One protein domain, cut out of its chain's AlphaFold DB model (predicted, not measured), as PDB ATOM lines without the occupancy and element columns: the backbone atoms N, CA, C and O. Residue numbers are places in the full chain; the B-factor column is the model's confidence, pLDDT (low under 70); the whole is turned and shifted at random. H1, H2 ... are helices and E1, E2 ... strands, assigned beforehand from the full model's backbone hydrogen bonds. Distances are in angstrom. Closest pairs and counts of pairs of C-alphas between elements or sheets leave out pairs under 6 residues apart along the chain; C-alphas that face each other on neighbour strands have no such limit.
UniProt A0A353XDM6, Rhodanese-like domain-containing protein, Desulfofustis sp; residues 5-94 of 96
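AT A GLANCE: This is residues 5 to 94 of the 96 residues of the protein "Rhodanese-like domain-containing protein" of Desulfofustis sp (UniProt A0A353XDM6). This is a loose two-ended model: helices H1, H2 and H3 and the extended runs 20 to 21 and 44 to 45, paired in parallel, make one end, and two tiny sheets, the hairpin E1-E2 and the parallel pair E3-E4, make the other. H4 lies between the ends, and H5 lies far out past E4. The printed part has 90 residues, in the order H1 H2 H3 H4 E1 E2 E3 E4 H5; the class is mixed, with under half of the residues in named elements. It is only just loose, close to compact, with a radius of gyration of the C-alphas of 14.8 A, and spans 39 by 29 by 22 A.

HOW THE PARTS SIT: Look first at E1, residues 60 to 62, and E2, residues 65 to 67, an antiparallel hairpin with N 62 and O 65 at 2.9 A. E2 runs on into E3, residues 69 to 71, at 73 degrees. E3 is parallel to E4, residues 85 to 87, with N 87 and O 70 at 2.9 A. H4, residues 49 to 55, and E3 are near each other. H3, residues 27 to 37, is apart from H4, but only just, at 8.0 A. H1, residues 5 to 9, and H2, residues 11 to 14, meet only through their link. H5, residues 91 to 94, is apart from E3. Every O i to N i+4 pair is within hydrogen-bond range in H1, H3 and H4; H2 and H5 are too short for one.

IN THESE COORDINATES: Find C-alpha 5 at (252.783, 198.423, 114.036), where H1 begins. H3 runs 15.5 A from C-alpha 27 at (236.333, 203.964, 118.970), and H4 runs 10.2 A. H5 ends at C-alpha 94, (240.928, 191.436, 130.717).

THE WHOLE: The farthest C-alphas, of Asp 16 and Trp 92, are 41.7 A apart. The printed part has no cut. The links H2 to H3, H3 to H4 and E3 to E4 are long. Residues 91, 93 and 94 have pLDDT under 70.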
ATOM      1  N   LYS A   5     251.328 198.269 113.906       95.94
ATOM      2  CA  LYS A   5     252.783 198.423 114.036       95.94
ATOM      3  C   LYS A   5     253.433 198.484 112.651       95.94
ATOM      4  O   LYS A   5     254.113 199.459 112.362       95.94
ATOM      5  N   GLN A   6     253.098 197.521 111.793       95.06
ATOM      6  CA  GLN A   6     253.571 197.457 110.412       95.06
ATOM      7  C   GLN A   6     253.198 198.718 109.619       95.06
ATOM      8  O   GLN A   6     254.030 199.264 108.902       95.06
ATOM      9  N   PHE A   7     251.966 199.220 109.766       96.19
ATOM     10  CA  PHE A   7     251.558 200.464 109.110       96.19
ATOM     11  C   PHE A   7     252.377 201.674 109.584       96.19
ATOM     12  O   PHE A   7     252.733 202.517 108.774       96.19
ATOM     13  N   ILE A   8     252.680 201.781 110.883       95.25
ATOM     14  CA  ILE A   8     253.452 202.909 111.431       95.25
ATOM     15  C   ILE A   8     254.916 202.866 110.983       95.25
ATOM     16  O   ILE A   8     255.498 203.926 110.759       95.25
ATOM     17  N   GLU A   9     255.499 201.671 110.881       96.19
ATOM     18  CA  GLU A   9     256.891 201.479 110.456       96.19
ATOM     19  C   GLU A   9     257.126 201.947 109.013       96.19
ATOM     20  O   GLU A   9     258.181 202.506 108.731       96.19
ATOM     21  N   ASP A  10     256.139 201.782 108.124       95.31
ATOM     22  CA  ASP A  10     256.248 202.172 106.714       95.31
ATOM     23  C   ASP A  10     254.901 202.644 106.129       95.31
ATOM     24  O   ASP A  10     254.302 202.015 105.253       95.31
ATOM     25  N   TYR A  11     254.385 203.778 106.617       94.50
ATOM     26  CA  TYR A  11     253.126 204.335 106.098       94.50
ATOM     27  C   TYR A  11     253.290 204.946 104.692       94.50
ATOM     28  O   TYR A  11     252.316 205.065 103.946       94.50
ATOM     29  N   HIS A  12     254.521 205.303 104.302       94.62
ATOM     30  CA  HIS A  12     254.846 205.862 102.986       94.62
ATOM     31  C   HIS A  12     254.641 204.870 101.841       94.62
ATOM     32  O   HIS A  12     254.558 205.282 100.686       94.62
ATOM     33  N   ARG A  13     254.519 203.576 102.125       95.19
ATOM     34  CA  ARG A  13     254.126 202.582 101.127       95.19
ATOM     35  C   ARG A  13     252.666 202.713 100.674       95.19
ATOM     36  O   ARG A  13     252.319 202.234  99.599       95.19
ATOM     37  N   TYR A  14     251.813 203.373 101.459       93.75
ATOM     38  CA  TYR A  14     250.358 203.392 101.254       93.75
ATOM     39  C   TYR A  14     249.795 204.762 100.839       93.75
ATOM     40  O   TYR A  14     248.586 204.958 100.886       93.75
ATOM     41  N   ARG A  15     250.641 205.718 100.431       90.81
ATOM     42  CA  ARG A  15     250.246 207.124 100.134       90.81
ATOM     43  C   ARG A  15     249.184 207.230  99.046       90.81
ATOM     44  O   ARG A  15     248.329 208.102  99.115       90.81
ATOM     45  N   ASP A  16     249.246 206.319  98.082       93.81
ATOM     46  CA  ASP A  16     248.344 206.278  96.929       93.81
ATOM     47  C   ASP A  16     247.155 205.321  97.152       93.81
ATOM     48  O   ASP A  16     246.437 204.979  96.217       93.81
ATOM     49  N   HIS A  17     246.954 204.852  98.389       94.88
ATOM     50  CA  HIS A  17     245.869 203.945  98.756       94.88
ATOM     51  C   HIS A  17     244.858 204.644  99.660       94.88
ATOM     52  O   HIS A  17     245.204 205.444 100.531       94.88
ATOM     53  N   LEU A  18     243.593 204.243  99.538       95.75
ATOM     54  CA  LEU A  18     242.599 204.533 100.563       95.75
ATOM     55  C   LEU A  18     242.882 203.664 101.797       95.75
ATOM     56  O   LEU A  18     242.487 202.499 101.863       95.75
ATOM     57  N   VAL A  19     243.573 204.225 102.786       97.25
ATOM     58  CA  VAL A  19     243.864 203.516 104.037       97.25
ATOM     59  C   VAL A  19     242.644 203.567 104.953       97.25
ATOM     60  O   VAL A  19     242.352 204.602 105.551       97.25
ATOM     61  N   VAL A  20     241.951 202.437 105.105       97.75
ATOM     62  CA  VAL A  20     240.818 202.296 106.030       97.75
ATOM     63  C   VAL A  20     241.276 201.650 107.335       97.75
ATOM     64  O   VAL A  20     241.795 200.536 107.349       97.75
ATOM     65  N   VAL A  21     241.053 202.337 108.453       97.88
ATOM     66  CA  VAL A  21     241.329 201.835 109.801       97.88
ATOM     67  C   VAL A  21     240.029 201.465 110.497       97.88
ATOM     68  O   VAL A  21     239.036 202.188 110.422       97.88
ATOM     69  N   TYR A  22     240.030 200.348 111.213       97.31
ATOM     70  CA  TYR A  22     238.848 199.862 111.914       97.31
ATOM     71  C   TYR A  22     239.223 199.176 113.228       97.31
ATOM     72  O   TYR A  22     240.350 198.737 113.449       97.31
ATOM     73  N   CYS A  23     238.256 199.116 114.134       94.50
ATOM     74  CA  CYS A  23     238.259 198.235 115.296       94.50
ATOM     75  C   CYS A  23     236.831 197.702 115.491       94.50
ATOM     76  O   CYS A  23     235.981 197.944 114.639       94.50
ATOM     77  N   THR A  24     236.543 196.992 116.584       94.12
ATOM     78  CA  THR A  24     235.221 196.381 116.825       94.12
ATOM     79  C   THR A  24     234.059 197.374 116.672       94.12
ATOM     80  O   THR A  24     233.134 197.098 115.923       94.12
ATOM     81  N   ILE A  25     234.161 198.550 117.309       93.88
ATOM     82  CA  ILE A  25     233.096 199.575 117.393       93.88
ATOM     83  C   ILE A  25     233.565 200.980 116.966       93.88
ATOM     84  O   ILE A  25     233.061 201.992 117.441       93.88
ATOM     85  N   SER A  26     234.606 201.084 116.139       95.75
ATOM     86  CA  SER A  26     235.144 202.364 115.629       95.75
ATOM     87  C   SER A  26     235.800 203.329 116.647       95.75
ATOM     88  O   SER A  26     236.417 204.315 116.247       95.75
ATOM     89  N   TYR A  27     235.757 203.061 117.959       95.00
ATOM     90  CA  TYR A  27     236.333 203.964 118.970       95.00
ATOM     91  C   TYR A  27     237.866 204.088 118.878       95.00
ATOM     92  O   TYR A  27     238.409 205.154 118.579       95.00
ATOM     93  N   ARG A  28     238.599 202.982 119.091       95.88
ATOM     94  CA  ARG A  28     240.080 202.985 119.091       95.88
ATOM     95  C   ARG A  28     240.675 203.365 117.733       95.88
ATOM     96  O   ARG A  28     241.700 204.043 117.692       95.88
ATOM     97  N   SER A  29     240.046 202.941 116.638       97.38
ATOM     98  CA  SER A  29     240.467 203.305 115.284       97.38
ATOM     99  C   SER A  29     240.191 204.778 114.989       97.38
ATOM    100  O   SER A  29     241.039 205.430 114.390       97.38
ATOM    101  N   GLY A  30     239.097 205.348 115.504       98.12
ATOM    102  CA  GLY A  30     238.834 206.786 115.437       98.12
ATOM    103  C   GLY A  30     239.881 207.617 116.183       98.12
ATOM    104  O   GLY A  30     240.387 208.603 115.646       98.12
ATOM    105  N   LEU A  31     240.283 207.192 117.388       98.31
ATOM    106  CA  LEU A  31     241.397 207.822 118.112       98.31
ATOM    107  C   LEU A  31     242.713 207.727 117.330       98.31
ATOM    108  O   LEU A  31     243.498 208.674 117.321       98.31
ATOM    109  N   PHE A  32     242.964 206.596 116.669       97.75
ATOM    110  CA  PHE A  32     244.136 206.431 115.815       97.75
ATOM    111  C   PHE A  32     244.091 207.353 114.589       97.75
ATOM    112  O   PHE A  32     245.078 208.035 114.329       97.75
ATOM    113  N   ALA A  33     242.951 207.453 113.903       98.00
ATOM    114  CA  ALA A  33     242.768 208.353 112.766       98.00
ATOM    115  C   ALA A  33     243.019 209.820 113.151       98.00
ATOM    116  O   ALA A  33     243.761 210.510 112.458       98.00
ATOM    117  N   LYS A  34     242.514 210.270 114.313       98.12
ATOM    118  CA  LYS A  34     242.827 211.608 114.853       98.12
ATOM    119  C   LYS A  34     244.333 211.818 115.052       98.12
ATOM    120  O   LYS A  34     244.859 212.867 114.690       98.12
ATOM    121  N   LYS A  35     245.041 210.820 115.597       97.81
ATOM    122  CA  LYS A  35     246.504 210.878 115.789       97.81
ATOM    123  C   LYS A  35     247.276 210.908 114.466       97.81
ATOM    124  O   LYS A  35     248.319 211.546 114.410       97.81
ATOM    125  N   MET A  36     246.805 210.212 113.432       97.06
ATOM    126  CA  MET A  36     247.423 210.233 112.100       97.06
ATOM    127  C   MET A  36     247.196 211.575 111.402       97.06
ATOM    128  O   MET A  36     248.156 212.165 110.911       97.06
ATOM    129  N   ALA A  37     245.977 212.114 111.475       96.50
ATOM    130  CA  ALA A  37     245.650 213.429 110.928       96.50
ATOM    131  C   ALA A  37     246.516 214.543 111.544       96.50
ATOM    132  O   ALA A  37     247.055 215.373 110.819       96.50
ATOM    133  N   ALA A  38     246.753 214.502 112.862       97.69
ATOM    134  CA  ALA A  38     247.661 215.431 113.547       97.69
ATOM    135  C   ALA A  38     249.127 215.355 113.063       97.69
ATOM    136  O   ALA A  38     249.916 216.249 113.351       97.69
ATOM    137  N   ARG A  39     249.501 214.295 112.335       95.50
ATOM    138  CA  ARG A  39     250.829 214.085 111.734       95.50
ATOM    139  C   ARG A  39     250.823 214.291 110.212       95.50
ATOM    140  O   ARG A  39     251.808 213.960 109.566       95.50
ATOM    141  N   GLY A  40     249.722 214.783 109.637       95.25
ATOM    142  CA  GLY A  40     249.563 214.949 108.187       95.25
ATOM    143  C   GLY A  40     249.337 213.640 107.418       95.25
ATOM    144  O   GLY A  40     249.462 213.619 106.199       95.25
ATOM    145  N   ILE A  41     249.016 212.542 108.110       95.56
ATOM    146  CA  ILE A  41     248.800 211.226 107.502       95.56
ATOM    147  C   ILE A  41     247.296 210.999 107.340       95.56
ATOM    148  O   ILE A  41     246.552 210.953 108.324       95.56
ATOM    149  N   THR A  42     246.849 210.825 106.097       94.06
ATOM    150  CA  THR A  42     245.430 210.627 105.776       94.06
ATOM    151  C   THR A  42     245.044 209.159 105.911       94.06
ATOM    152  O   THR A  42     245.578 208.302 105.214       94.06
ATOM    153  N   VAL A  43     244.093 208.873 106.801       97.25
ATOM    154  CA  VAL A  43     243.451 207.559 106.951       97.25
ATOM    155  C   VAL A  43     241.955 207.745 107.209       97.25
ATOM    156  O   VAL A  43     241.543 208.708 107.859       97.25
ATOM    157  N   CYS A  44     241.132 206.810 106.747       97.81
ATOM    158  CA  CYS A  44     239.683 206.823 106.922       97.81
ATOM    159  C   CYS A  44     239.270 205.859 108.035       97.81
ATOM    160  O   CYS A  44     239.596 204.678 107.997       97.81
ATOM    161  N   ASN A  45     238.530 206.336 109.034       98.44
ATOM    162  CA  ASN A  45     237.985 205.465 110.073       98.44
ATOM    163  C   ASN A  45     236.677 204.820 109.600       98.44
ATOM    164  O   ASN A  45     235.732 205.536 109.266       98.44
ATOM    165  N   LEU A  46     236.595 203.489 109.630       98.00
ATOM    166  CA  LEU A  46     235.362 202.767 109.326       98.00
ATOM    167  C   LEU A  46     234.321 203.060 110.413       98.00
ATOM    168  O   LEU A  46     234.472 202.644 111.568       98.00
ATOM    169  N   ARG A  47     233.276 203.811 110.056       96.94
ATOM    170  CA  ARG A  47     232.175 204.159 110.963       96.94
ATOM    171  C   ARG A  47     231.494 202.883 111.462       96.94
ATOM    172  O   ARG A  47     231.256 201.970 110.687       96.94
ATOM    173  N   GLY A  48     231.236 202.808 112.768       95.50
ATOM    174  CA  GLY A  48     230.635 201.630 113.406       95.50
ATOM    175  C   GLY A  48     231.558 200.405 113.521       95.50
ATOM    176  O   GLY A  48     231.303 199.526 114.338       95.50
ATOM    177  N   GLY A  49     232.692 200.388 112.815       96.00
ATOM    178  CA  GLY A  49     233.714 199.357 112.950       96.00
ATOM    179  C   GLY A  49     233.290 198.014 112.361       96.00
ATOM    180  O   GLY A  49     232.424 197.942 111.494       96.00
ATOM    181  N   LEU A  50     233.933 196.948 112.833       95.81
ATOM    182  CA  LEU A  50     233.692 195.594 112.340       95.81
ATOM    183  C   LEU A  50     232.256 195.120 112.607       95.81
ATOM    184  O   LEU A  50     231.715 194.394 111.785       95.81
ATOM    185  N   LEU A  51     231.640 195.539 113.720       95.56
ATOM    186  CA  LEU A  51     230.259 195.160 114.034       95.56
ATOM    187  C   LEU A  51     229.255 195.788 113.061       95.56
ATOM    188  O   LEU A  51     228.396 195.085 112.548       95.56
ATOM    189  N   ALA A  52     229.406 197.073 112.729       96.56
ATOM    190  CA  ALA A  52     228.562 197.681 111.698       96.56
ATOM    191  C   ALA A  52     228.798 197.048 110.321       96.56
ATOM    192  O   ALA A  52     227.848 196.810 109.592       96.56
ATOM    193  N   TRP A  53     230.048 196.711 109.984       97.19
ATOM    194  CA  TRP A  53     230.358 196.026 108.727       97.19
ATOM    195  C   TRP A  53     229.578 194.716 108.562       97.19
ATOM    196  O   TRP A  53     228.979 194.498 107.515       97.19
ATOM    197  N   ILE A  54     229.556 193.862 109.591       97.12
ATOM    198  CA  ILE A  54     228.830 192.585 109.524       97.12
ATOM    199  C   ILE A  54     227.309 192.758 109.607       97.12
ATOM    200  O   ILE A  54     226.590 191.994 108.973       97.12
ATOM    201  N   LEU A  55     226.813 193.772 110.330       96.50
ATOM    202  CA  LEU A  55     225.382 194.108 110.376       96.50
ATOM    203  C   LEU A  55     224.841 194.498 108.993       96.50
ATOM    204  O   LEU A  55     223.723 194.132 108.650       96.50
ATOM    205  N   GLU A  56     225.656 195.165 108.178       97.00
ATOM    206  CA  GLU A  56     225.326 195.540 106.795       97.00
ATOM    207  C   GLU A  56     225.575 194.398 105.781       97.00
ATOM    208  O   GLU A  56     225.584 194.619 104.570       97.00
ATOM    209  N   GLY A  57     225.814 193.165 106.247       96.44
ATOM    210  CA  GLY A  57     226.043 191.993 105.389       96.44
ATOM    211  C   GLY A  57     227.477 191.850 104.865       96.44
ATOM    212  O   GLY A  57     227.740 191.052 103.964       96.44
ATOM    213  N   GLY A  58     228.424 192.609 105.415       96.88
ATOM    214  CA  GLY A  58     229.832 192.523 105.060       96.88
ATOM    215  C   GLY A  58     230.479 191.205 105.499       96.88
ATOM    216  O   GLY A  58     230.364 190.768 106.646       96.88
ATOM    217  N   LEU A  59     231.240 190.586 104.594       96.88
ATOM    218  CA  LEU A  59     231.979 189.357 104.883       96.88
ATOM    219  C   LEU A  59     233.216 189.633 105.744       96.88
ATOM    220  O   LEU A  59     233.892 190.652 105.583       96.88
ATOM    221  N   ILE A  60     233.549 188.686 106.621       96.69
ATOM    222  CA  ILE A  60     234.812 188.661 107.368       96.69
ATOM    223  C   ILE A  60     235.552 187.360 107.073       96.69
ATOM    224  O   ILE A  60     234.945 186.344 106.737       96.69
ATOM    225  N   THR A  61     236.876 187.392 107.194       96.25
ATOM    226  CA  THR A  61     237.740 186.255 106.864       96.25
ATOM    227  C   THR A  61     238.746 185.978 107.973       96.25
ATOM    228  O   THR A  61     239.293 186.917 108.556       96.25
ATOM    229  N   ASP A  62     239.051 184.703 108.208       94.56
ATOM    230  CA  ASP A  62     240.235 184.254 108.944       94.56
ATOM    231  C   ASP A  62     241.234 183.564 107.988       94.56
ATOM    232  O   ASP A  62     241.084 183.619 106.767       94.56
ATOM    233  N   ALA A  63     242.281 182.931 108.526       94.00
ATOM    234  CA  ALA A  63     243.295 182.238 107.723       94.00
ATOM    235  C   ALA A  63     242.746 181.068 106.874       94.00
ATOM    236  O   ALA A  63     243.444 180.588 105.984       94.00
ATOM    237  N   ARG A  64     241.523 180.596 107.145       96.25
ATOM    238  CA  ARG A  64     240.847 179.499 106.433       96.25
ATOM    239  C   ARG A  64     239.790 179.991 105.441       96.25
ATOM    240  O   ARG A  64     239.178 179.165 104.772       96.25
ATOM    241  N   GLY A  65     239.580 181.304 105.324       97.19
ATOM    242  CA  GLY A  65     238.613 181.906 104.404       97.19
ATOM    243  C   GLY A  65     237.485 182.645 105.123       97.19
ATOM    244  O   GLY A  65     237.673 183.162 106.223       97.19
ATOM    245  N   VAL A  66     236.322 182.739 104.471       97.62
ATOM    246  CA  VAL A  66     235.131 183.408 105.020       97.62
ATOM    247  C   VAL A  66     234.690 182.724 106.313       97.62
ATOM    248  O   VAL A  66     234.671 181.499 106.406       97.62
ATOM    249  N   THR A  67     234.346 183.521 107.319       97.44
ATOM    250  CA  THR A  67     233.978 183.033 108.650       97.44
ATOM    251  C   THR A  67     232.847 183.863 109.241       97.44
ATOM    252  O   THR A  67     232.674 185.028 108.900       97.44
ATOM    253  N   ASN A  68     232.092 183.272 110.160       96.88
ATOM    254  CA  ASN A  68     231.111 183.959 111.002       96.88
ATOM    255  C   ASN A  68     231.632 184.152 112.440       96.88
ATOM    256  O   ASN A  68     230.877 184.519 113.338       96.88
ATOM    257  N   ARG A  69     232.921 183.883 112.687       95.94
ATOM    258  CA  ARG A  69     233.546 184.021 114.007       95.94
ATOM    259  C   ARG A  69     234.090 185.433 114.188       95.94
ATOM    260  O   ARG A  69     235.008 185.830 113.473       95.94
ATOM    261  N   VAL A  70     233.574 186.173 115.168       94.38
ATOM    262  CA  VAL A  70     233.960 187.571 115.417       94.38
ATOM    263  C   VAL A  70     234.359 187.795 116.870       94.38
ATOM    264  O   VAL A  70     233.677 187.372 117.797       94.38
ATOM    265  N   HIS A  71     235.485 188.478 117.085       91.81
ATOM    266  CA  HIS A  71     235.903 188.845 118.432       91.81
ATOM    267  C   HIS A  71     235.245 190.156 118.875       91.81
ATOM    268  O   HIS A  71     235.475 191.213 118.276       91.81
ATOM    269  N   VAL A  72     234.512 190.112 119.985       91.31
ATOM    270  CA  VAL A  72     233.893 191.285 120.623       91.31
ATOM    271  C   VAL A  72     234.586 191.612 121.944       91.31
ATOM    272  O   VAL A  72     235.324 190.802 122.502       91.31
ATOM    273  N   PHE A  73     234.449 192.849 122.425       82.88
ATOM    274  CA  PHE A  73     235.157 193.270 123.640       82.88
ATOM    275  C   PHE A  73     234.616 192.575 124.899       82.88
ATOM    276  O   PHE A  73     235.378 192.341 125.837       82.88
ATOM    277  N   GLY A  74     233.322 192.247 124.917       82.94
ATOM    278  CA  GLY A  74     232.604 191.585 126.004       82.94
ATOM    279  C   GLY A  74     231.121 191.447 125.676       82.94
ATOM    280  O   GLY A  74     230.672 192.055 124.713       82.94
ATOM    281  N   GLU A  75     230.385 190.715 126.510       82.44
ATOM    282  CA  GLU A  75     228.944 190.453 126.338       82.44
ATOM    283  C   GLU A  75     228.116 191.734 126.185       82.44
ATOM    284  O   GLU A  75     227.293 191.840 125.289       82.44
ATOM    285  N   THR A  76     228.398 192.769 126.981       83.12
ATOM    286  CA  THR A  76     227.708 194.069 126.882       83.12
ATOM    287  C   THR A  76     227.941 194.810 125.565       83.12
ATOM    288  O   THR A  76     227.242 195.774 125.273       83.12
ATOM    289  N   TRP A  77     228.932 194.387 124.783       79.19
ATOM    290  CA  TRP A  77     229.283 194.955 123.482       79.19
ATOM    291  C   TRP A  77     229.068 193.952 122.350       79.19
ATOM    292  O   TRP A  77     229.577 194.164 121.245       79.19
ATOM    293  N   ASP A  78     228.373 192.853 122.629       89.56
ATOM    294  CA  ASP A  78     228.018 191.869 121.629       89.56
ATOM    295  C   ASP A  78     226.777 192.333 120.862       89.56
ATOM    296  O   ASP A  78     225.643 192.180 121.304       89.56
ATOM    297  N   LEU A  79     227.029 192.985 119.729       92.06
ATOM    298  CA  LEU A  79     226.008 193.491 118.810       92.06
ATOM    299  C   LEU A  79     226.144 192.827 117.434       92.06
ATOM    300  O   LEU A  79     225.836 193.447 116.415       92.06
ATOM    301  N   ALA A  80     226.708 191.617 117.380       94.06
ATOM    302  CA  ALA A  80     226.791 190.876 116.130       94.06
ATOM    303  C   ALA A  80     225.385 190.412 115.695       94.06
ATOM    304  O   ALA A  80     224.562 190.098 116.556       94.06
ATOM    305  N   PRO A  81     225.086 190.371 114.384       94.06
ATOM    306  CA  PRO A  81     223.821 189.835 113.902       94.06
ATOM    307  C   PRO A  81     223.724 188.328 114.152       94.06
ATOM    308  O   PRO A  81     224.735 187.637 114.328       94.06
ATOM    309  N   ASP A  82     222.496 187.817 114.103       93.31
ATOM    310  CA  ASP A  82     222.215 186.390 114.231       93.31
ATOM    311  C   ASP A  82     223.071 185.549 113.272       93.31
ATOM    312  O   ASP A  82     223.353 185.927 112.132       93.31
ATOM    313  N   GLY A  83     223.498 184.376 113.745       92.81
ATOM    314  CA  GLY A  83     224.344 183.458 112.980       92.81
ATOM    315  C   GLY A  83     225.848 183.731 113.079       92.81
ATOM    316  O   GLY A  83     226.632 182.924 112.571       92.81
ATOM    317  N   TYR A  84     226.275 184.796 113.765       95.94
ATOM    318  CA  TYR A  84     227.678 184.993 114.127       95.94
ATOM    319  C   TYR A  84     228.023 184.290 115.438       95.94
ATOM    320  O   TYR A  84     227.282 184.332 116.416       95.94
ATOM    321  N   GLN A  85     229.196 183.662 115.468       95.19
ATOM    322  CA  GLN A  85     229.783 183.143 116.694       95.19
ATOM    323  C   GLN A  85     230.683 184.218 117.301       95.19
ATOM    324  O   GLN A  85     231.789 184.477 116.806       95.19
ATOM    325  N   THR A  86     230.241 184.819 118.397       93.56
ATOM    326  CA  THR A  86     231.030 185.817 119.109       93.56
ATOM    327  C   THR A  86     231.991 185.152 120.082       93.56
ATOM    328  O   THR A  86     231.679 184.188 120.780       93.56
ATOM    329  N   ILE A  87     233.228 185.636 120.078       91.81
ATOM    330  CA  ILE A  87     234.268 185.200 121.003       91.81
ATOM    331  C   ILE A  87     234.775 186.405 121.784       91.81
ATOM    332  O   ILE A  87     234.931 187.503 121.249       91.81
ATOM    333  N   THR A  88     235.036 186.198 123.065       88.62
ATOM    334  CA  THR A  88     235.610 187.207 123.953       88.62
ATOM    335  C   THR A  88     236.911 186.684 124.533       88.62
ATOM    336  O   THR A  88     237.177 185.478 124.549       88.62
ATOM    337  N   TYR A  89     237.747 187.596 125.023       81.19
ATOM    338  CA  TYR A  89     238.864 187.173 125.848       81.19
ATOM    339  C   TYR A  89     238.333 186.573 127.149       81.19
ATOM    340  O   TYR A  89     237.420 187.148 127.751       81.19
ATOM    341  N   PRO A  90     238.948 185.482 127.632       78.62
ATOM    342  CA  PRO A  90     238.678 184.999 128.971       78.62
ATOM    343  C   PRO A  90     238.885 186.109 129.999       78.62
ATOM    344  O   PRO A  90     239.733 186.989 129.810       78.62
ATOM    345  N   TRP A  91     238.158 186.042 131.110       69.19
ATOM    346  CA  TRP A  91     238.173 187.080 132.141       69.19
ATOM    347  C   TRP A  91     239.591 187.419 132.647       69.19
ATOM    348  O   TRP A  91     239.888 188.589 132.879       69.19
ATOM    349  N   TRP A  92     240.510 186.446 132.703       74.12
ATOM    350  CA  TRP A  92     241.903 186.665 133.116       74.12
ATOM    351  C   TRP A  92     242.734 187.499 132.128       74.12
ATOM    352  O   TRP A  92     243.638 188.207 132.550       74.12
ATOM    353  N   ARG A  93     242.420 187.485 130.824       69.31
ATOM    354  CA  ARG A  93     243.072 188.341 129.808       69.31
ATOM    355  C   ARG A  93     242.512 189.769 129.766       69.31
ATOM    356  O   ARG A  93     242.933 190.553 128.923       69.31
ATOM    357  N   ARG A  94     241.525 190.092 130.611       63.44
ATOM    358  CA  ARG A  94     240.928 191.436 130.717       63.44
ATOM    359  C   ARG A  94     241.471 192.227 131.916       63.44
ATOM    360  O   ARG A  94     241.250 193.430 131.970       63.44
TER     361      ARG A  94